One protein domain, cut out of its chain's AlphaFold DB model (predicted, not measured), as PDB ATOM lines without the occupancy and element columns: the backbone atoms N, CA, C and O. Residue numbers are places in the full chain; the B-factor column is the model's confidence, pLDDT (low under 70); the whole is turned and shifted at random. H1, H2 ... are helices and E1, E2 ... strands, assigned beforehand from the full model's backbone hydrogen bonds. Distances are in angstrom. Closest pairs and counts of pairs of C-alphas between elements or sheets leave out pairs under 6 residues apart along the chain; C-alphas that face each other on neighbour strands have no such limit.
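This is residues 45 to 199 of the 372 residues of an uncharacterized protein of Micrococcaceae bacterium (UniProt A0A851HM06). A long, twisted antiparallel sheet makes the body, its ribbon of E2, E3 and E5 running lengthwise, with H4 over it toward one end. Toward the other end H3 and H5 pack on each other, with H3 over E5 and H2 near that end of the sheet. The printed part has 155 residues, with five named helices and five named strands in the order E1 H1 E2 E3 H2 H3 E4 E5 H4 H5, and its class is mixed, helices and strands. The sheet's order is E1 - E2 - E3 - E5 - E4; the whole is compact, with a radius of gyration of the C-alphas of 17.4 A and spans of 52 by 36 by 24 A.

Start at E1, residues 52 to 54, an edge strand antiparallel to E2, residues 81 to 87; N 53 and O 84 are 2.8 A apart. Between them H1, residues 75 to 78, only grazes the sheet. E2 forms a hairpin with E3, residues 90 to 100, where N 85 and O 92 are 2.9 A apart. Next, H2, residues 114 to 123, only grazes the sheet. H3, residues 125 to 136, is about perpendicular to H2, at 77 degrees. E4, residues 143 to 145, is the other edge strand and forms a hairpin with E5, residues 148 to 157; N 145 and O 148 are 2.9 A apart. E5 is also antiparallel to E3, with N 95 and O 153 at 3.0 A. E3, H2, H3 and E4 make a split strand-helix-strand unit, two strands running the same way with E5 between them, its crossover right-handed. H3 has a height over the sheet of 10.5 A. H4, residues 163 to 175, has a height of 8.7 A; its closest C-alpha to E3 is Ala 166, 6.5 A from Val 93. H5, residues 182 to 197, touches H3 with residues 189 to 196 alone, at a steep tilt of 47 degrees, opposite ways; the closest C-alphas, of Val 127 and Leu 193, are 6.9 A apart. In H2, H3, H4 and H5 every O i to N i+4 pair is within hydrogen-bond range; H1 is too short for one.

Find C-alpha 52 at (-69.326, 36.995, 18.812), where E1 begins. E3 starts at C-alpha 90, (-77.530, 45.457, 15.452), and runs 31.7 A; E5 runs 28.9 A, E2 18.3 A. H4 measures 18.1 A, H3 16.0 A and H2 14.2 A. H5, 21.9 A long, ends at C-alpha 197, (-84.291, 9.210, -8.418).

The C-alphas of Glu 46 and Lys 198 are the farthest apart, 53.1 A. The printed part has no cut. E1 to H1 and E3 to H2 are long links. Mean pLDDT of the printed part is 74.5; residues 58 to 78, 108 to 112, 137 to 147 and 173 to 182 are under 70.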
ATOM      1  N   ILE A  45     -74.378  41.275  28.063       79.44
ATOM      2  CA  ILE A  45     -73.359  40.976  27.063       79.44
ATOM      3  C   ILE A  45     -73.219  42.200  26.153       79.44
ATOM      4  O   ILE A  45     -74.109  42.521  25.364       79.44
ATOM      5  N   GLU A  46     -72.099  42.910  26.286       79.69
ATOM      6  CA  GLU A  46     -71.724  44.018  25.406       79.69
ATOM      7  C   GLU A  46     -70.703  43.532  24.373       79.69
ATOM      8  O   GLU A  46     -69.663  42.988  24.740       79.69
ATOM      9  N   LEU A  47     -71.003  43.743  23.090       84.12
ATOM     10  CA  LEU A  47     -70.148  43.358  21.963       84.12
ATOM     11  C   LEU A  47     -69.789  44.576  21.113       84.12
ATOM     12  O   LEU A  47     -70.609  45.487  20.928       84.12
ATOM     13  N   GLU A  48     -68.581  44.586  20.562       85.50
ATOM     14  CA  GLU A  48     -68.208  45.465  19.453       85.50
ATOM     15  C   GLU A  48     -68.718  44.906  18.110       85.50
ATOM     16  O   GLU A  48     -69.061  43.731  17.983       85.50
ATOM     17  N   ASP A  49     -68.823  45.760  17.086       84.25
ATOM     18  CA  ASP A  49     -69.258  45.318  15.754       84.25
ATOM     19  C   ASP A  49     -68.262  44.288  15.183       84.25
ATOM     20  O   ASP A  49     -67.076  44.578  15.017       84.25
ATOM     21  N   GLY A  50     -68.767  43.106  14.829       79.94
ATOM     22  CA  GLY A  50     -67.992  41.958  14.357       79.94
ATOM     23  C   GLY A  50     -67.582  40.972  15.455       79.94
ATOM     24  O   GLY A  50     -66.963  39.959  15.135       79.94
ATOM     25  N   GLU A  51     -67.913  41.237  16.723       86.12
ATOM     26  CA  GLU A  51     -67.672  40.298  17.822       86.12
ATOM     27  C   GLU A  51     -68.810  39.286  17.992       86.12
ATOM     28  O   GLU A  51     -69.967  39.534  17.635       86.12
ATOM     29  N   VAL A  52     -68.445  38.136  18.563       87.56
ATOM     30  CA  VAL A  52     -69.326  36.995  18.812       87.56
ATOM     31  C   VAL A  52     -69.119  36.495  20.243       87.56
ATOM     32  O   VAL A  52     -67.981  36.377  20.704       87.56
ATOM     33  N   HIS A  53     -70.211  36.172  20.932       86.38
ATOM     34  CA  HIS A  53     -70.220  35.542  22.247       86.38
ATOM     35  C   HIS A  53     -70.988  34.223  22.200       86.38
ATOM     36  O   HIS A  53     -72.192  34.224  21.961       86.38
ATOM     37  N   PHE A  54     -70.298  33.109  22.439       86.00
ATOM     38  CA  PHE A  54     -70.912  31.784  22.467       86.00
ATOM     39  C   PHE A  54     -71.693  31.561  23.758       86.00
ATOM     40  O   PHE A  54     -71.226  31.897  24.846       86.00
ATOM     41  N   LEU A  55     -72.871  30.972  23.613       82.12
ATOM     42  CA  LEU A  55     -73.762  30.618  24.701       82.12
ATOM     43  C   LEU A  55     -73.510  29.169  25.131       82.12
ATOM     44  O   LEU A  55     -73.157  28.316  24.321       82.12
ATOM     45  N   ASP A  56     -73.699  28.891  26.419       80.44
ATOM     46  CA  ASP A  56     -73.644  27.527  26.944       80.44
ATOM     47  C   ASP A  56     -74.962  26.803  26.637       80.44
ATOM     48  O   ASP A  56     -76.011  27.201  27.152       80.44
ATOM     49  N   LEU A  57     -74.901  25.776  25.786       70.75
ATOM     50  CA  LEU A  57     -76.061  25.019  25.309       70.75
ATOM     51  C   LEU A  57     -76.796  24.292  26.438       70.75
ATOM     52  O   LEU A  57     -78.015  24.177  26.390       70.75
ATOM     53  N   ALA A  58     -76.081  23.882  27.494       68.88
ATOM     54  CA  ALA A  58     -76.668  23.164  28.628       68.88
ATOM     55  C   ALA A  58     -77.717  23.988  29.394       68.88
ATOM     56  O   ALA A  58     -78.489  23.429  30.167       68.88
ATOM     57  N   ASN A  59     -77.736  25.312  29.197       69.06
ATOM     58  CA  ASN A  59     -78.711  26.198  29.827       69.06
ATOM     59  C   ASN A  59     -79.881  26.566  28.895       69.06
ATOM     60  O   ASN A  59     -80.822  27.213  29.356       69.06
ATOM     61  N   ILE A  60     -79.844  26.164  27.615       66.88
ATOM     62  CA  ILE A  60     -80.939  26.404  26.661       66.88
ATOM     63  C   ILE A  60     -82.155  25.567  27.051       66.88
ATOM     64  O   ILE A  60     -83.247  26.118  27.152       66.88
ATOM     65  N   SER A  61     -81.978  24.275  27.346       60.16
ATOM     66  CA  SER A  61     -83.090  23.398  27.741       60.16
ATOM     67  C   SER A  61     -83.776  23.842  29.028       60.16
ATOM     68  O   SER A  61     -84.986  23.722  29.137       60.16
ATOM     69  N   THR A  62     -83.049  24.446  29.970       62.38
ATOM     70  CA  THR A  62     -83.642  25.040  31.182       62.38
ATOM     71  C   THR A  62     -84.417  26.339  30.953       62.38
ATOM     72  O   THR A  62     -85.171  26.735  31.840       62.38
ATOM     73  N   ALA A  63     -84.206  27.032  29.830       58.44
ATOM     74  CA  ALA A  63     -84.935  28.256  29.490       58.44
ATOM     75  C   ALA A  63     -86.254  27.970  28.750       58.44
ATOM     76  O   ALA A  63     -87.125  28.834  28.688       58.44
ATOM     77  N   VAL A  64     -86.407  26.762  28.201       56.78
ATOM     78  CA  VAL A  64     -87.655  26.285  27.605       56.78
ATOM     79  C   VAL A  64     -88.522  25.724  28.730       56.78
ATOM     80  O   VAL A  64     -88.096  24.829  29.452       56.78
ATOM     81  N   ASP A  65     -89.722  26.274  28.918       55.44
ATOM     82  CA  ASP A  65     -90.675  25.774  29.917       55.44
ATOM     83  C   ASP A  65     -91.004  24.295  29.610       55.44
ATOM     84  O   ASP A  65     -91.332  23.974  28.463       55.44
ATOM     85  N   ASP A  66     -90.942  23.412  30.621       53.22
ATOM     86  CA  ASP A  66     -91.178  21.947  30.523       53.22
ATOM     87  C   ASP A  66     -92.499  21.599  29.792       53.22
ATOM     88  O   ASP A  66     -92.666  20.500  29.272       53.22
ATOM     89  N   ASP A  67     -93.450  22.536  29.740       52.25
ATOM     90  CA  ASP A  67     -94.766  22.380  29.111       52.25
ATOM     91  C   ASP A  67     -94.748  22.421  27.562       52.25
ATOM     92  O   ASP A  67     -95.781  22.148  26.944       52.25
ATOM     93  N   TYR A  68     -93.626  22.783  26.920       51.16
ATOM     94  CA  TYR A  68     -93.529  22.950  25.454       51.16
ATOM     95  C   TYR A  68     -92.780  21.841  24.709       51.16
ATOM     96  O   TYR A  68     -92.837  21.805  23.479       51.16
ATOM     97  N   LEU A  69     -92.101  20.946  25.422       52.34
ATOM     98  CA  LEU A  69     -91.392  19.823  24.821       52.34
ATOM     99  C   LEU A  69     -92.281  18.584  24.919       52.34
ATOM    100  O   LEU A  69     -92.506  18.063  26.009       52.34
ATOM    101  N   ASP A  70     -92.821  18.129  23.785       52.72
ATOM    102  CA  ASP A  70     -93.302  16.748  23.707       52.72
ATOM    103  C   ASP A  70     -92.093  15.831  23.993       52.72
ATOM    104  O   ASP A  70     -90.990  16.078  23.506       52.72
ATOM    105  N   ASP A  71     -92.324  14.823  24.835       52.31
ATOM    106  CA  ASP A  71     -91.391  14.048  25.685       52.31
ATOM    107  C   ASP A  71     -90.163  13.390  24.992       52.31
ATOM    108  O   ASP A  71     -89.403  12.698  25.664       52.31
ATOM    109  N   ASP A  72     -89.942  13.574  23.684       52.81
ATOM    110  CA  ASP A  72     -88.960  12.807  22.898       52.81
ATOM    111  C   ASP A  72     -87.917  13.637  22.106       52.81
ATOM    112  O   ASP A  72     -86.987  13.044  21.557       52.81
ATOM    113  N   THR A  73     -87.970  14.979  22.081       53.66
ATOM    114  CA  THR A  73     -86.890  15.793  21.467       53.66
ATOM    115  C   THR A  73     -86.656  17.106  22.207       53.66
ATOM    116  O   THR A  73     -87.407  18.072  22.059       53.66
ATOM    117  N   SER A  74     -85.582  17.179  22.995       56.81
ATOM    118  CA  SER A  74     -85.190  18.424  23.650       56.81
ATOM    119  C   SER A  74     -84.362  19.312  22.692       56.81
ATOM    120  O   SER A  74     -83.544  18.805  21.921       56.81
ATOM    121  N   PRO A  75     -84.539  20.649  22.681       54.66
ATOM    122  CA  PRO A  75     -83.892  21.535  21.704       54.66
ATOM    123  C   PRO A  75     -82.371  21.596  21.869       54.66
ATOM    124  O   PRO A  75     -81.660  21.937  20.927       54.66
ATOM    125  N   ASP A  76     -81.860  21.259  23.052       56.38
ATOM    126  CA  ASP A  76     -80.430  21.156  23.345       56.38
ATOM    127  C   ASP A  76     -79.758  19.948  22.677       56.38
ATOM    128  O   ASP A  76     -78.549  19.988  22.463       56.38
ATOM    129  N   GLU A  77     -80.510  18.918  22.280       60.69
ATOM    130  CA  GLU A  77     -79.993  17.824  21.444       60.69
ATOM    131  C   GLU A  77     -80.012  18.165  19.945       60.69
ATOM    132  O   GLU A  77     -79.368  17.491  19.140       60.69
ATOM    133  N   ALA A  78     -80.735  19.218  19.551       65.19
ATOM    134  CA  ALA A  78     -80.863  19.638  18.158       65.19
ATOM    135  C   ALA A  78     -79.909  20.776  17.754       65.19
ATOM    136  O   ALA A  78     -79.675  20.950  16.559       65.19
ATOM    137  N   ILE A  79     -79.390  21.550  18.717       75.12
ATOM    138  CA  ILE A  79     -78.545  22.731  18.484       75.12
ATOM    139  C   ILE A  79     -77.081  22.410  18.805       75.12
ATOM    140  O   ILE A  79     -76.727  22.190  19.961       75.12
ATOM    141  N   ASP A  80     -76.205  22.491  17.807       77.12
ATOM    142  CA  ASP A  80     -74.764  22.230  17.945       77.12
ATOM    143  C   ASP A  80     -73.975  23.440  18.440       77.12
ATOM    144  O   ASP A  80     -72.941  23.307  19.102       77.12
ATOM    145  N   SER A  81     -74.436  24.652  18.123       82.12
ATOM    146  CA  SER A  81     -73.865  25.868  18.696       82.12
ATOM    147  C   SER A  81     -74.861  27.018  18.738       82.12
ATOM    148  O   SER A  81     -75.768  27.122  17.920       82.12
ATOM    149  N   ALA A  82     -74.683  27.915  19.703       84.44
ATOM    150  CA  ALA A  82     -75.478  29.124  19.812       84.44
ATOM    151  C   ALA A  82     -74.591  30.301  20.200       84.44
ATOM    152  O   ALA A  82     -73.670  30.163  21.012       84.44
ATOM    153  N   TYR A  83     -74.847  31.468  19.621       87.25
ATOM    154  CA  TYR A  83     -74.053  32.657  19.883       87.25
ATOM    155  C   TYR A  83     -74.838  33.953  19.693       87.25
ATOM    156  O   TYR A  83     -75.802  34.030  18.937       87.25
ATOM    157  N   ILE A  84     -74.379  35.002  20.366       87.25
ATOM    158  CA  ILE A  84     -74.804  36.379  20.133       87.25
ATOM    159  C   ILE A  84     -73.739  37.045  19.270       87.25
ATOM    160  O   ILE A  84     -72.557  36.991  19.610       87.25
ATOM    161  N   SER A  85     -74.134  37.688  18.176       88.94
ATOM    162  CA  SER A  85     -73.245  38.526  17.371       88.94
ATOM    163  C   SER A  85     -73.742  39.965  17.328       88.94
ATOM    164  O   SER A  85     -74.921  40.255  17.554       88.94
ATOM    165  N   ARG A  86     -72.837  40.897  17.028       85.56
ATOM    166  CA  ARG A  86     -73.204  42.275  16.705       85.56
ATOM    167  C   ARG A  86     -72.705  42.631  15.317       85.56
ATOM    168  O   ARG A  86     -71.508  42.638  15.057       85.56
ATOM    169  N   GLU A  87     -73.620  42.980  14.425       86.31
ATOM    170  CA  GLU A  87     -73.313  43.301  13.034       86.31
ATOM    171  C   GLU A  87     -73.931  44.649  12.664       86.31
ATOM    172  O   GLU A  87     -75.140  44.850  12.764       86.31
ATOM    173  N   SER A  88     -73.100  45.591  12.208       87.12
ATOM    174  CA  SER A  88     -73.544  46.936  11.803       87.12
ATOM    175  C   SER A  88     -74.380  47.661  12.873       87.12
ATOM    176  O   SER A  88     -75.357  48.341  12.552       87.12
ATOM    177  N   GLY A  89     -74.016  47.515  14.150       81.62
ATOM    178  CA  GLY A  89     -74.723  48.113  15.282       81.62
ATOM    179  C   GLY A  89     -75.985  47.382  15.750       81.62
ATOM    180  O   GLY A  89     -76.589  47.838  16.719       81.62
ATOM    181  N   GLN A  90     -76.369  46.278  15.105       87.31
ATOM    182  CA  GLN A  90     -77.530  45.457  15.452       87.31
ATOM    183  C   GLN A  90     -77.067  44.164  16.134       87.31
ATOM    184  O   GLN A  90     -76.157  43.503  15.637       87.31
ATOM    185  N   TYR A  91     -77.689  43.806  17.259       85.25
ATOM    186  CA  TYR A  91     -77.449  42.519  17.910       85.25
ATOM    187  C   TYR A  91     -78.297  41.433  17.253       85.25
ATOM    188  O   TYR A  91     -79.443  41.682  16.861       85.25
ATOM    189  N   PHE A  92     -77.724  40.241  17.161       85.81
ATOM    190  CA  PHE A  92     -78.372  39.031  16.689       85.81
ATOM    191  C   PHE A  92     -78.092  37.904  17.664       85.81
ATOM    192  O   PHE A  92     -76.993  37.817  18.207       85.81
ATOM    193  N   VAL A  93     -79.071  37.030  17.844       85.81
ATOM    194  CA  VAL A  93     -78.833  35.697  18.379       85.81
ATOM    195  C   VAL A  93     -78.937  34.701  17.234       85.81
ATOM    196  O   VAL A  93     -79.841  34.812  16.404       85.81
ATOM    197  N   THR A  94     -77.988  33.777  17.173       84.62
ATOM    198  CA  THR A  94     -77.934  32.721  16.168       84.62
ATOM    199  C   THR A  94     -77.844  31.374  16.869       84.62
ATOM    200  O   THR A  94     -76.962  31.178  17.705       84.62
ATOM    201  N   ALA A  95     -78.728  30.450  16.506       80.94
ATOM    202  CA  ALA A  95     -78.567  29.028  16.780       80.94
ATOM    203  C   ALA A  95     -78.161  28.314  15.488       80.94
ATOM    204  O   ALA A  95     -78.686  28.622  14.417       80.94
ATOM    205  N   VAL A  96     -77.220  27.384  15.594       80.19
ATOM    206  CA  VAL A  96     -76.700  26.581  14.492       80.19
ATOM    207  C   VAL A  96     -76.989  25.120  14.785       80.19
ATOM    208  O   VAL A  96     -76.639  24.633  15.859       80.19
ATOM    209  N   CYS A  97     -77.614  24.444  13.830       78.31
ATOM    210  CA  CYS A  97     -77.849  23.004  13.862       78.31
ATOM    211  C   CYS A  97     -77.081  22.371  12.700       78.31
ATOM    212  O   CYS A  97     -77.287  22.755  11.550       78.31
ATOM    213  N   GLU A  98     -76.201  21.428  12.989       78.06
ATOM    214  CA  GLU A  98     -75.466  20.616  12.031       78.06
ATOM    215  C   GLU A  98     -76.141  19.247  11.941       78.06
ATOM    216  O   GLU A  98     -76.414  18.582  12.938       78.06
ATOM    217  N   ARG A  99     -76.450  18.816  10.722       77.06
ATOM    218  CA  ARG A  99     -77.028  17.496  10.471       77.06
ATOM    219  C   ARG A  99     -76.151  16.727   9.509       77.06
ATOM    220  O   ARG A  99     -75.750  17.268   8.481       77.06
ATOM    221  N   ASP A 100     -75.885  15.479   9.870       79.62
ATOM    222  CA  ASP A 100     -75.296  14.465   9.004       79.62
ATOM    223  C   ASP A 100     -76.435  13.649   8.387       79.62
ATOM    224  O   ASP A 100     -77.263  13.109   9.115       79.62
ATOM    225  N   PHE A 101     -76.480  13.594   7.057       83.44
ATOM    226  CA  PHE A 101     -77.467  12.843   6.283       83.44
ATOM    227  C   PHE A 101     -76.903  11.532   5.730       83.44
ATOM    228  O   PHE A 101     -77.492  10.936   4.825       83.44
ATOM    229  N   SER A 102     -75.767  11.056   6.243       81.88
ATOM    230  CA  SER A 102     -75.183   9.771   5.848       81.88
ATOM    231  C   SER A 102     -76.158   8.596   6.021       81.88
ATOM    232  O   SER A 102     -76.114   7.652   5.230       81.88
ATOM    233  N   GLY A 103     -77.083   8.678   6.986       82.50
ATOM    234  CA  GLY A 103     -78.158   7.705   7.206       82.50
ATOM    235  C   GLY A 103     -79.335   7.806   6.228       82.50
ATOM    236  O   GLY A 103     -80.084   6.843   6.082       82.50
ATOM    237  N   ALA A 104     -79.473   8.920   5.504       86.94
ATOM    238  CA  ALA A 104     -80.584   9.164   4.585       86.94
ATOM    239  C   ALA A 104     -80.418   8.487   3.214       86.94
ATOM    240  O   ALA A 104     -81.323   8.538   2.378       86.94
ATOM    241  N   VAL A 105     -79.271   7.857   2.943       86.38
ATOM    242  CA  VAL A 105     -79.049   7.129   1.689       86.38
ATOM    243  C   VAL A 105     -80.072   5.986   1.576       86.38
ATOM    244  O   VAL A 105     -80.135   5.148   2.478       86.38
ATOM    245  N   PRO A 106     -80.875   5.919   0.492       84.50
ATOM    246  CA  PRO A 106     -81.856   4.853   0.300       84.50
ATOM    247  C   PRO A 106     -81.281   3.450   0.508       84.50
ATOM    248  O   PRO A 106     -80.160   3.173   0.084       84.50
ATOM    249  N   GLU A 107     -82.059   2.552   1.129       77.88
ATOM    250  CA  GLU A 107     -81.660   1.164   1.434       77.88
ATOM    251  C   GLU A 107     -80.994   0.440   0.244       77.88
ATOM    252  O   GLU A 107     -79.955  -0.192   0.466       77.88
ATOM    253  N   PRO A 108     -81.489   0.576  -1.010       66.69
ATOM    254  CA  PRO A 108     -80.838  -0.033  -2.164       66.69
ATOM    255  C   PRO A 108     -79.380   0.398  -2.347       66.69
ATOM    256  O   PRO A 108     -78.604  -0.376  -2.877       66.69
ATOM    257  N   TYR A 109     -78.980   1.573  -1.858       69.38
ATOM    258  CA  TYR A 109     -77.647   2.158  -2.045       69.38
ATOM    259  C   TYR A 109     -76.814   2.183  -0.746       69.38
ATOM    260  O   TYR A 109     -75.602   2.390  -0.774       69.38
ATOM    261  N   ASN A 110     -77.440   1.925   0.408       69.62
ATOM    262  CA  ASN A 110     -76.853   2.062   1.753       69.62
ATOM    263  C   ASN A 110     -75.797   0.982   2.105       69.62
ATOM    264  O   ASN A 110     -75.274   0.914   3.213       69.62
ATOM    265  N   HIS A 111     -75.463   0.092   1.170       64.00
ATOM    266  CA  HIS A 111     -74.454  -0.957   1.356       64.00
ATOM    267  C   HIS A 111     -73.086  -0.611   0.729       64.00
ATOM    268  O   HIS A 111     -72.176  -1.447   0.736       64.00
ATOM    269  N   ARG A 112     -72.952   0.597   0.169       66.19
ATOM    270  CA  ARG A 112     -71.783   1.078  -0.581       66.19
ATOM    271  C   ARG A 112     -70.741   1.763   0.317       66.19
ATOM    272  O   ARG A 112     -70.946   1.947   1.517       66.19
ATOM    273  N   ASP A 113     -69.571   2.063  -0.253       78.38
ATOM    274  CA  ASP A 113     -68.487   2.753   0.461       78.38
ATOM    275  C   ASP A 113     -68.967   4.143   0.934       78.38
ATOM    276  O   ASP A 113     -69.626   4.840   0.159       78.38
ATOM    277  N   PRO A 114     -68.643   4.584   2.167       79.62
ATOM    278  CA  PRO A 114     -68.978   5.926   2.643       79.62
ATOM    279  C   PRO A 114     -68.611   7.064   1.676       79.62
ATOM    280  O   PRO A 114     -69.329   8.059   1.611       79.62
ATOM    281  N   GLU A 115     -67.530   6.933   0.899       80.44
ATOM    282  CA  GLU A 115     -67.152   7.934  -0.109       80.44
ATOM    283  C   GLU A 115     -68.150   8.000  -1.285       80.44
ATOM    284  O   GLU A 115     -68.419   9.088  -1.801       80.44
ATOM    285  N   GLU A 116     -68.731   6.867  -1.690       76.88
ATOM    286  CA  GLU A 116     -69.769   6.808  -2.732       76.88
ATOM    287  C   GLU A 116     -71.096   7.375  -2.218       76.88
ATOM    288  O   GLU A 116     -71.739   8.161  -2.915       76.88
ATOM    289  N   SER A 117     -71.460   7.058  -0.974       80.19
ATOM    290  CA  SER A 117     -72.627   7.629  -0.293       80.19
ATOM    291  C   SER A 117     -72.531   9.153  -0.163       80.19
ATOM    292  O   SER A 117     -73.477   9.870  -0.486       80.19
ATOM    293  N   ALA A 118     -71.368   9.676   0.235       80.00
ATOM    294  CA  ALA A 118     -71.143  11.117   0.314       80.00
ATOM    295  C   ALA A 118     -71.212  11.785  -1.070       80.00
ATOM    296  O   ALA A 118     -71.788  12.865  -1.215       80.00
ATOM    297  N   LEU A 119     -70.666  11.139  -2.109       80.06
ATOM    298  CA  LEU A 119     -70.760  11.637  -3.482       80.06
ATOM    299  C   LEU A 119     -72.211  11.648  -3.986       80.06
ATOM    300  O   LEU A 119     -72.624  12.622  -4.618       80.06
ATOM    301  N   TYR A 120     -72.986  10.606  -3.683       84.00
ATOM    302  CA  TYR A 120     -74.410  10.529  -4.003       84.00
ATOM    303  C   TYR A 120     -75.187  11.701  -3.400       84.00
ATOM    304  O   TYR A 120     -75.858  12.439  -4.131       84.00
ATOM    305  N   LEU A 121     -75.050  11.914  -2.089       85.25
ATOM    306  CA  LEU A 121     -75.714  13.009  -1.378       85.25
ATOM    307  C   LEU A 121     -75.294  14.371  -1.951       85.25
ATOM    308  O   LEU A 121     -76.154  15.195  -2.276       85.25
ATOM    309  N   ALA A 122     -73.998  14.563  -2.219       81.81
ATOM    310  CA  ALA A 122     -73.479  15.783  -2.831       81.81
ATOM    311  C   ALA A 122     -74.061  16.044  -4.234       81.81
ATOM    312  O   ALA A 122     -74.361  17.185  -4.594       81.81
ATOM    313  N   GLN A 123     -74.261  15.005  -5.048       81.12
ATOM    314  CA  GLN A 123     -74.897  15.141  -6.362       81.12
ATOM    315  C   GLN A 123     -76.405  15.454  -6.259       81.12
ATOM    316  O   GLN A 123     -76.971  16.017  -7.198       81.12
ATOM    317  N   ARG A 124     -77.067  15.109  -5.144       85.56
ATOM    318  CA  ARG A 124     -78.501  15.358  -4.885       85.56
ATOM    319  C   ARG A 124     -78.731  16.547  -3.942       85.56
ATOM    320  O   ARG A 124     -79.831  16.732  -3.423       85.56
ATOM    321  N   GLN A 125     -77.738  17.425  -3.805       83.25
ATOM    322  CA  GLN A 125     -77.776  18.568  -2.894       83.25
ATOM    323  C   GLN A 125     -79.002  19.473  -3.066       83.25
ATOM    324  O   GLN A 125     -79.511  20.017  -2.091       83.25
ATOM    325  N   GLU A 126     -79.496  19.641  -4.294       83.62
ATOM    326  CA  GLU A 126     -80.692  20.447  -4.568       83.62
ATOM    327  C   GLU A 126     -81.960  19.846  -3.937       83.62
ATOM    328  O   GLU A 126     -82.806  20.587  -3.428       83.62
ATOM    329  N   VAL A 127     -82.071  18.514  -3.912       86.81
ATOM    330  CA  VAL A 127     -83.181  17.793  -3.272       86.81
ATOM    331  C   VAL A 127     -83.110  17.978  -1.764       86.81
ATOM    332  O   VAL A 127     -84.100  18.379  -1.161       86.81
ATOM    333  N   ILE A 128     -81.921  17.785  -1.185       84.94
ATOM    334  CA  ILE A 128     -81.666  17.965   0.249       84.94
ATOM    335  C   ILE A 128     -81.983  19.411   0.663       84.94
ATOM    336  O   ILE A 128     -82.740  19.637   1.601       84.94
ATOM    337  N   ASN A 129     -81.502  20.404  -0.096       80.06
ATOM    338  CA  ASN A 129     -81.789  21.822   0.149       80.06
ATOM    339  C   ASN A 129     -83.290  22.125   0.120       80.06
ATOM    340  O   ASN A 129     -83.775  22.899   0.941       80.06
ATOM    341  N   THR A 130     -84.018  21.544  -0.838       82.88
ATOM    342  CA  THR A 130     -85.467  21.748  -0.969       82.88
ATOM    343  C   THR A 130     -86.208  21.110   0.200       82.88
ATOM    344  O   THR A 130     -87.033  21.771   0.826       82.88
ATOM    345  N   PHE A 131     -85.867  19.863   0.531       84.12
ATOM    346  CA  PHE A 131     -86.439  19.132   1.657       84.12
ATOM    347  C   PHE A 131     -86.256  19.903   2.967       84.12
ATOM    348  O   PHE A 131     -87.219  20.183   3.674       84.12
ATOM    349  N   VAL A 132     -85.031  20.341   3.249       77.38
ATOM    350  CA  VAL A 132     -84.720  21.135   4.437       77.38
ATOM    351  C   VAL A 132     -85.457  22.469   4.435       77.38
ATOM    352  O   VAL A 132     -86.011  22.854   5.462       77.38
ATOM    353  N   ALA A 133     -85.482  23.194   3.315       75.50
ATOM    354  CA  ALA A 133     -86.182  24.475   3.247       75.50
ATOM    355  C   ALA A 133     -87.685  24.325   3.551       75.50
ATOM    356  O   ALA A 133     -88.269  25.193   4.207       75.50
ATOM    357  N   ASP A 134     -88.294  23.217   3.124       77.12
ATOM    358  CA  ASP A 134     -89.696  22.904   3.398       77.12
ATOM    359  C   ASP A 134     -89.952  22.586   4.882       77.12
ATOM    360  O   ASP A 134     -90.983  23.019   5.418       77.12
ATOM    361  N   GLN A 135     -89.016  21.896   5.546       72.44
ATOM    362  CA  GLN A 135     -89.098  21.560   6.974       72.44
ATOM    363  C   GLN A 135     -88.823  22.777   7.871       72.44
ATOM    364  O   GLN A 135     -89.596  23.066   8.783       72.44
ATOM    365  N   TYR A 136     -87.764  23.539   7.583       70.81
ATOM    366  CA  TYR A 136     -87.228  24.544   8.507       70.81
ATOM    367  C   TYR A 136     -87.604  25.997   8.171       70.81
ATOM    368  O   TYR A 136     -87.271  26.872   8.959       70.81
ATOM    369  N   ARG A 137     -88.297  26.262   7.045       58.84
ATOM    370  CA  ARG A 137     -89.018  27.493   6.590       58.84
ATOM    371  C   ARG A 137     -88.396  28.899   6.770       58.84
ATOM    372  O   ARG A 137     -88.932  29.850   6.197       58.84
ATOM    373  N   SER A 138     -87.300  29.080   7.504       54.44
ATOM    374  CA  SER A 138     -86.716  30.377   7.875       54.44
ATOM    375  C   SER A 138     -85.187  30.393   7.947       54.44
ATOM    376  O   SER A 138     -84.622  31.415   8.334       54.44
ATOM    377  N   THR A 139     -84.503  29.311   7.581       54.16
ATOM    378  CA  THR A 139     -83.039  29.250   7.651       54.16
ATOM    379  C   THR A 139     -82.400  30.037   6.506       54.16
ATOM    380  O   THR A 139     -82.818  29.980   5.344       54.16
ATOM    381  N   SER A 140     -81.388  30.840   6.835       48.50
ATOM    382  CA  SER A 140     -80.544  31.494   5.839       48.50
ATOM    383  C   SER A 140     -79.649  30.441   5.200       48.50
ATOM    384  O   SER A 140     -78.750  29.959   5.866       48.50
ATOM    385  N   SER A 141     -79.937  30.096   3.938       51.75
ATOM    386  CA  SER A 141     -79.114  29.319   2.992       51.75
ATOM    387  C   SER A 141     -78.207  28.254   3.633       51.75
ATOM    388  O   SER A 141     -77.128  28.620   4.089       51.75
ATOM    389  N   PRO A 142     -78.566  26.955   3.604       56.53
ATOM    390  CA  PRO A 142     -77.692  25.922   4.147       56.53
ATOM    391  C   PRO A 142     -76.336  25.948   3.433       56.53
ATOM    392  O   PRO A 142     -76.267  25.802   2.208       56.53
ATOM    393  N   ASP A 143     -75.261  26.153   4.193       57.28
ATOM    394  CA  ASP A 143     -73.912  25.869   3.718       57.28
ATOM    395  C   ASP A 143     -73.774  24.346   3.720       57.28
ATOM    396  O   ASP A 143     -73.660  23.703   4.765       57.28
ATOM    397  N   ALA A 144     -73.891  23.759   2.533       56.44
ATOM    398  CA  ALA A 144     -73.814  22.321   2.359       56.44
ATOM    399  C   ALA A 144     -72.360  21.872   2.185       56.44
ATOM    400  O   ALA A 144     -71.629  22.413   1.345       56.44
ATOM    401  N   PHE A 145     -71.956  20.846   2.932       55.38
ATOM    402  CA  PHE A 145     -70.677  20.178   2.739       55.38
ATOM    403  C   PHE A 145     -70.882  18.665   2.651       55.38
ATOM    404  O   PHE A 145     -71.039  17.998   3.666       55.38
ATOM    405  N   MET A 146     -70.814  18.141   1.422       61.31
ATOM    406  CA  MET A 146     -70.903  16.712   1.090       61.31
ATOM    407  C   MET A 146     -72.199  16.043   1.580       61.31
ATOM    408  O   MET A 146     -73.202  16.057   0.874       61.31
ATOM    409  N   ASP A 147     -72.151  15.472   2.778       63.00
ATOM    410  CA  ASP A 147     -73.172  14.706   3.493       63.00
ATOM    411  C   ASP A 147     -73.784  15.483   4.668       63.00
ATOM    412  O   ASP A 147     -74.754  15.029   5.269       63.00
ATOM    413  N   SER A 148     -73.256  16.670   4.974       70.44
ATOM    414  CA  SER A 148     -73.674  17.482   6.111       70.44
ATOM    415  C   SER A 148     -74.260  18.825   5.689       70.44
ATOM    416  O   SER A 148     -73.851  19.440   4.694       70.44
ATOM    417  N   GLN A 149     -75.228  19.304   6.467       72.06
ATOM    418  CA  GLN A 149     -75.757  20.658   6.344       72.06
ATOM    419  C   GLN A 149     -75.777  21.379   7.676       72.06
ATOM    420  O   GLN A 149     -76.141  20.810   8.703       72.06
ATOM    421  N   SER A 150     -75.441  22.663   7.615       74.50
ATOM    422  CA  SER A 150     -75.572  23.589   8.729       74.50
ATOM    423  C   SER A 150     -76.765  24.519   8.511       74.50
ATOM    424  O   SER A 150     -76.940  25.093   7.430       74.50
ATOM    425  N   PHE A 151     -77.590  24.666   9.542       74.94
ATOM    426  CA  PHE A 151     -78.784  25.501   9.559       74.94
ATOM    427  C   PHE A 151     -78.626  26.615  10.573       74.94
ATOM    428  O   PHE A 151     -78.482  26.348  11.762       74.94
ATOM    429  N   GLU A 152     -78.719  27.862  10.115       76.44
ATOM    430  CA  GLU A 152     -78.681  29.023  10.999       76.44
ATOM    431  C   GLU A 152     -80.084  29.596  11.238       76.44
ATOM    432  O   GLU A 152     -80.784  30.011  10.306       76.44
ATOM    433  N   PHE A 153     -80.466  29.679  12.510       76.88
ATOM    434  CA  PHE A 153     -81.646  30.382  13.003       76.88
ATOM    435  C   PHE A 153     -81.193  31.705  13.607       76.88
ATOM    436  O   PHE A 153     -80.706  31.746  14.736       76.88
ATOM    437  N   LYS A 154     -81.314  32.789  12.837       81.38
ATOM    438  CA  LYS A 154     -80.819  34.117  13.216       81.38
ATOM    439  C   LYS A 154     -81.965  35.082  13.506       81.38
ATOM    440  O   LYS A 154     -82.754  35.401  12.616       81.38
ATOM    441  N   GLN A 155     -82.007  35.623  14.722       82.25
ATOM    442  CA  GLN A 155     -83.022  36.579  15.164       82.25
ATOM    443  C   GLN A 155     -82.392  37.911  15.603       82.25
ATOM    444  O   GLN A 155     -81.460  37.916  16.411       82.25
ATOM    445  N   PRO A 156     -82.877  39.066  15.102       83.62
ATOM    446  CA  PRO A 156     -82.422  40.368  15.576       83.62
ATOM    447  C   PRO A 156     -82.933  40.660  16.994       83.62
ATOM    448  O   PRO A 156     -84.086  40.378  17.317       83.62
ATOM    449  N   LEU A 157     -82.087  41.289  17.813       81.56
ATOM    450  CA  LEU A 157     -82.385  41.690  19.189       81.56
ATOM    451  C   LEU A 157     -82.393  43.215  19.357       81.56
ATOM    452  O   LEU A 157     -81.565  43.922  18.781       81.56
ATOM    453  N   ASP A 158     -83.275  43.735  20.208       76.12
ATOM    454  CA  ASP A 158     -83.377  45.170  20.506       76.12
ATOM    455  C   ASP A 158     -82.273  45.644  21.483       76.12
ATOM    456  O   ASP A 158     -82.541  46.122  22.585       76.12
ATOM    457  N   GLY A 159     -81.006  45.537  21.070       73.38
ATOM    458  CA  GLY A 159     -79.834  46.003  21.822       73.38
ATOM    459  C   GLY A 159     -79.077  44.899  22.564       73.38
ATOM    460  O   GLY A 159     -79.215  43.720  22.254       73.38
ATOM    461  N   SER A 160     -78.227  45.294  23.515       74.00
ATOM    462  CA  SER A 160     -77.480  44.349  24.353       74.00
ATOM    463  C   SER A 160     -78.434  43.592  25.271       74.00
ATOM    464  O   SER A 160     -79.277  44.212  25.925       74.00
ATOM    465  N   VAL A 161     -78.270  42.276  25.357       74.75
ATOM    466  CA  VAL A 161     -79.140  41.380  26.129       74.75
ATOM    467  C   VAL A 161     -78.344  40.612  27.185       74.75
ATOM    468  O   VAL A 161     -77.117  40.508  27.102       74.75
ATOM    469  N   SER A 162     -79.037  40.096  28.200       79.44
ATOM    470  CA  SER A 162     -78.475  39.097  29.108       79.44
ATOM    471  C   SER A 162     -78.416  37.730  28.424       79.44
ATOM    472  O   SER A 162     -79.076  37.491  27.411       79.44
ATOM    473  N   GLN A 163     -77.636  36.820  29.002       73.75
ATOM    474  CA  GLN A 163     -77.550  35.436  28.543       73.75
ATOM    475  C   GLN A 163     -78.914  34.723  28.618       73.75
ATOM    476  O   GLN A 163     -79.297  34.044  27.675       73.75
ATOM    477  N   GLU A 164     -79.678  34.956  29.689       74.19
ATOM    478  CA  GLU A 164     -81.025  34.399  29.891       74.19
ATOM    479  C   GLU A 164     -82.016  34.859  28.809       74.19
ATOM    480  O   GLU A 164     -82.663  34.034  28.173       74.19
ATOM    481  N   ALA A 165     -82.041  36.158  28.495       75.69
ATOM    482  CA  ALA A 165     -82.886  36.682  27.421       75.69
ATOM    483  C   ALA A 165     -82.463  36.170  26.031       75.69
ATOM    484  O   ALA A 165     -83.292  36.058  25.129       75.69
ATOM    485  N   ALA A 166     -81.176  35.862  25.834       76.44
ATOM    486  CA  ALA A 166     -80.703  35.233  24.605       76.44
ATOM    487  C   ALA A 166     -81.152  33.767  24.502       76.44
ATOM    488  O   ALA A 166     -81.486  33.321  23.405       76.44
ATOM    489  N   TYR A 167     -81.208  33.041  25.623       77.12
ATOM    490  CA  TYR A 167     -81.755  31.686  25.668       77.12
ATOM    491  C   TYR A 167     -83.247  31.656  25.359       77.12
ATOM    492  O   TYR A 167     -83.654  30.877  24.504       77.12
ATOM    493  N   GLU A 168     -84.037  32.550  25.960       76.81
ATOM    494  CA  GLU A 168     -85.462  32.700  25.632       76.81
ATOM    495  C   GLU A 168     -85.666  33.059  24.153       76.81
ATOM    496  O   GLU A 168     -86.516  32.485  23.484       76.81
ATOM    497  N   ALA A 169     -84.847  33.958  23.598       77.00
ATOM    498  CA  ALA A 169     -84.942  34.315  22.185       77.00
ATOM    499  C   ALA A 169     -84.602  33.139  21.250       77.00
ATOM    500  O   ALA A 169     -85.254  32.975  20.219       77.00
ATOM    501  N   ILE A 170     -83.609  32.309  21.598       74.81
ATOM    502  CA  ILE A 170     -83.316  31.073  20.856       74.81
ATOM    503  C   ILE A 170     -84.479  30.104  20.975       74.81
ATOM    504  O   ILE A 170     -84.936  29.612  19.944       74.81
ATOM    505  N   ALA A 171     -84.973  29.865  22.189       72.81
ATOM    506  CA  ALA A 171     -86.128  29.020  22.447       72.81
ATOM    507  C   ALA A 171     -87.327  29.458  21.598       72.81
ATOM    508  O   ALA A 171     -87.842  28.665  20.827       72.81
ATOM    509  N   ASP A 172     -87.701  30.735  21.615       72.19
ATOM    510  CA  ASP A 172     -88.808  31.258  20.808       72.19
ATOM    511  C   ASP A 172     -88.573  31.089  19.298       72.19
ATOM    512  O   ASP A 172     -89.497  30.760  18.548       72.19
ATOM    513  N   SER A 173     -87.333  31.297  18.837       68.19
ATOM    514  CA  SER A 173     -86.970  31.128  17.424       68.19
ATOM    515  C   SER A 173     -87.015  29.666  16.964       68.19
ATOM    516  O   SER A 173     -87.335  29.387  15.808       68.19
ATOM    517  N   THR A 174     -86.725  28.737  17.877       64.81
ATOM    518  CA  THR A 174     -86.603  27.300  17.616       64.81
ATOM    519  C   THR A 174     -87.924  26.573  17.859       64.81
ATOM    520  O   THR A 174     -88.292  25.754  17.033       64.81
ATOM    521  N   LEU A 175     -88.722  26.951  18.863       63.19
ATOM    522  CA  LEU A 175     -90.067  26.421  19.155       63.19
ATOM    523  C   LEU A 175     -91.076  26.635  18.017       63.19
ATOM    524  O   LEU A 175     -92.067  25.915  17.912       63.19
ATOM    525  N   ALA A 176     -90.846  27.621  17.146       56.81
ATOM    526  CA  ALA A 176     -91.625  27.779  15.918       56.81
ATOM    527  C   ALA A 176     -91.376  26.650  14.896       56.81
ATOM    528  O   ALA A 176     -92.104  26.554  13.902       56.81
ATOM    529  N   THR A 177     -90.357  25.824  15.134       61.25
ATOM    530  CA  THR A 177     -89.857  24.788  14.241       61.25
ATOM    531  C   THR A 177     -89.893  23.436  14.946       61.25
ATOM    532  O   THR A 177     -89.363  23.264  16.038       61.25
ATOM    533  N   GLU A 178     -90.537  22.457  14.322       62.00
ATOM    534  CA  GLU A 178     -90.622  21.102  14.861       62.00
ATOM    535  C   GLU A 178     -89.323  20.357  14.520       62.00
ATOM    536  O   GLU A 178     -89.109  19.952  13.375       62.00
ATOM    537  N   PHE A 179     -88.416  20.236  15.494       64.38
ATOM    538  CA  PHE A 179     -87.180  19.475  15.323       64.38
ATOM    539  C   PHE A 179     -87.490  17.982  15.388       64.38
ATOM    540  O   PHE A 179     -87.789  17.437  16.450       64.38
ATOM    541  N   LYS A 180     -87.412  17.324  14.232       64.50
ATOM    542  CA  LYS A 180     -87.501  15.866  14.141       64.50
ATOM    543  C   LYS A 180     -86.224  15.215  14.663       64.50
ATOM    544  O   LYS A 180     -85.151  15.828  14.631       64.50
ATOM    545  N   THR A 181     -86.344  13.968  15.116       64.94
ATOM    546  CA  THR A 181     -85.176  13.141  15.426       64.94
ATOM    547  C   THR A 181     -84.339  12.925  14.161       64.94
ATOM    548  O   THR A 181     -84.833  13.087  13.040       64.94
ATOM    549  N   SER A 182     -83.058  12.573  14.316       67.56
ATOM    550  CA  SER A 182     -82.204  12.263  13.163       67.56
ATOM    551  C   SER A 182     -82.747  11.083  12.353       67.56
ATOM    552  O   SER A 182     -82.710  11.125  11.133       67.56
ATOM    553  N   GLU A 183     -83.305  10.072  13.027       71.25
ATOM    554  CA  GLU A 183     -83.865   8.872  12.392       71.25
ATOM    555  C   GLU A 183     -85.099   9.207  11.540       71.25
ATOM    556  O   GLU A 183     -85.132   8.862  10.362       71.25
ATOM    557  N   ASP A 184     -86.057   9.972  12.076       77.19
ATOM    558  CA  ASP A 184     -87.256  10.367  11.320       77.19
ATOM    559  C   ASP A 184     -86.911  11.241  10.104       77.19
ATOM    560  O   ASP A 184     -87.530  11.149   9.041       77.19
ATOM    561  N   LEU A 185     -85.925  12.129  10.261       77.31
ATOM    562  CA  LEU A 185     -85.488  13.027   9.198       77.31
ATOM    563  C   LEU A 185     -84.762  12.259   8.086       77.31
ATOM    564  O   LEU A 185     -85.003  12.538   6.910       77.31
ATOM    565  N   ASP A 186     -83.912  11.299   8.455       84.00
ATOM    566  CA  ASP A 186     -83.206  10.427   7.518       84.00
ATOM    567  C   ASP A 186     -84.185   9.545   6.744       84.00
ATOM    568  O   ASP A 186     -84.075   9.456   5.522       84.00
ATOM    569  N   GLU A 187     -85.185   8.959   7.409       85.12
ATOM    570  CA  GLU A 187     -86.231   8.175   6.745       85.12
ATOM    571  C   GLU A 187     -87.022   9.020   5.735       85.12
ATOM    572  O   GLU A 187     -87.206   8.621   4.580       85.12
ATOM    573  N   GLU A 188     -87.465  10.216   6.128       87.44
ATOM    574  CA  GLU A 188     -88.213  11.103   5.234       87.44
ATOM    575  C   GLU A 188     -87.367  11.616   4.062       87.44
ATOM    576  O   GLU A 188     -87.850  11.668   2.923       87.44
ATOM    577  N   LEU A 189     -86.107  11.981   4.316       87.88
ATOM    578  CA  LEU A 189     -85.186  12.408   3.268       87.88
ATOM    579  C   LEU A 189     -84.857  11.247   2.325       87.88
ATOM    580  O   LEU A 189     -84.820  11.450   1.111       87.88
ATOM    581  N   SER A 190     -84.695  10.035   2.852       89.69
ATOM    582  CA  SER A 190     -84.473   8.823   2.066       89.69
ATOM    583  C   SER A 190     -85.605   8.582   1.070       89.69
ATOM    584  O   SER A 190     -85.358   8.384  -0.122       89.69
ATOM    585  N   VAL A 191     -86.859   8.721   1.511       88.38
ATOM    586  CA  VAL A 191     -88.029   8.643   0.624       88.38
ATOM    587  C   VAL A 191     -88.000   9.748  -0.434       88.38
ATOM    588  O   VAL A 191     -88.239   9.476  -1.611       88.38
ATOM    589  N   ALA A 192     -87.683  10.989  -0.056       88.00
ATOM    590  CA  ALA A 192     -87.620  12.105  -1.002       88.00
ATOM    591  C   ALA A 192     -86.525  11.916  -2.072       88.00
ATOM    592  O   ALA A 192     -86.749  12.210  -3.252       88.00
ATOM    593  N   LEU A 193     -85.358  11.401  -1.676       89.31
ATOM    594  CA  LEU A 193     -84.258  11.049  -2.572       89.31
ATOM    595  C   LEU A 193     -84.658   9.907  -3.515       89.31
ATOM    596  O   LEU A 193     -84.471  10.015  -4.728       89.31
ATOM    597  N   GLU A 194     -85.299   8.863  -2.994       84.81
ATOM    598  CA  GLU A 194     -85.768   7.733  -3.795       84.81
ATOM    599  C   GLU A 194     -86.859   8.152  -4.806       84.81
ATOM    600  O   GLU A 194     -86.838   7.751  -5.975       84.81
ATOM    601  N   GLU A 195     -87.799   9.013  -4.403       84.38
ATOM    602  CA  GLU A 195     -88.812   9.583  -5.300       84.38
ATOM    603  C   GLU A 195     -88.196  10.466  -6.390       84.38
ATOM    604  O   GLU A 195     -88.630  10.423  -7.550       84.38
ATOM    605  N   HIS A 196     -87.187  11.264  -6.032       86.06
ATOM    606  CA  HIS A 196     -86.426  12.061  -6.983       86.06
ATOM    607  C   HIS A 196     -85.700  11.174  -8.000       86.06
ATOM    608  O   HIS A 196     -85.768  11.432  -9.204       86.06
ATOM    609  N   ASP A 197     -85.047  10.107  -7.549       82.12
ATOM    610  CA  ASP A 197     -84.291   9.210  -8.418       82.12
ATOM    611  C   ASP A 197     -85.209   8.458  -9.394       82.12
ATOM    612  O   ASP A 197     -84.910   8.385 -10.590       82.12
ATOM    613  N   LYS A 198     -86.410   8.067  -8.943       75.75
ATOM    614  CA  LYS A 198     -87.488   7.493  -9.774       75.75
ATOM    615  C   LYS A 198     -88.173   8.511 -10.699       75.75
ATOM    616  O   LYS A 198     -89.061   8.149 -11.486       75.75
ATOM    617  N   LYS A 199     -87.831   9.801 -10.616       81.31
ATOM    618  CA  LYS A 199     -88.399  10.835 -11.484       81.31
ATOM    619  C   LYS A 199     -87.743  10.779 -12.859       81.31
ATOM    620  O   LYS A 199     -86.539  10.952 -13.020       81.31
TER     621      LYS A 199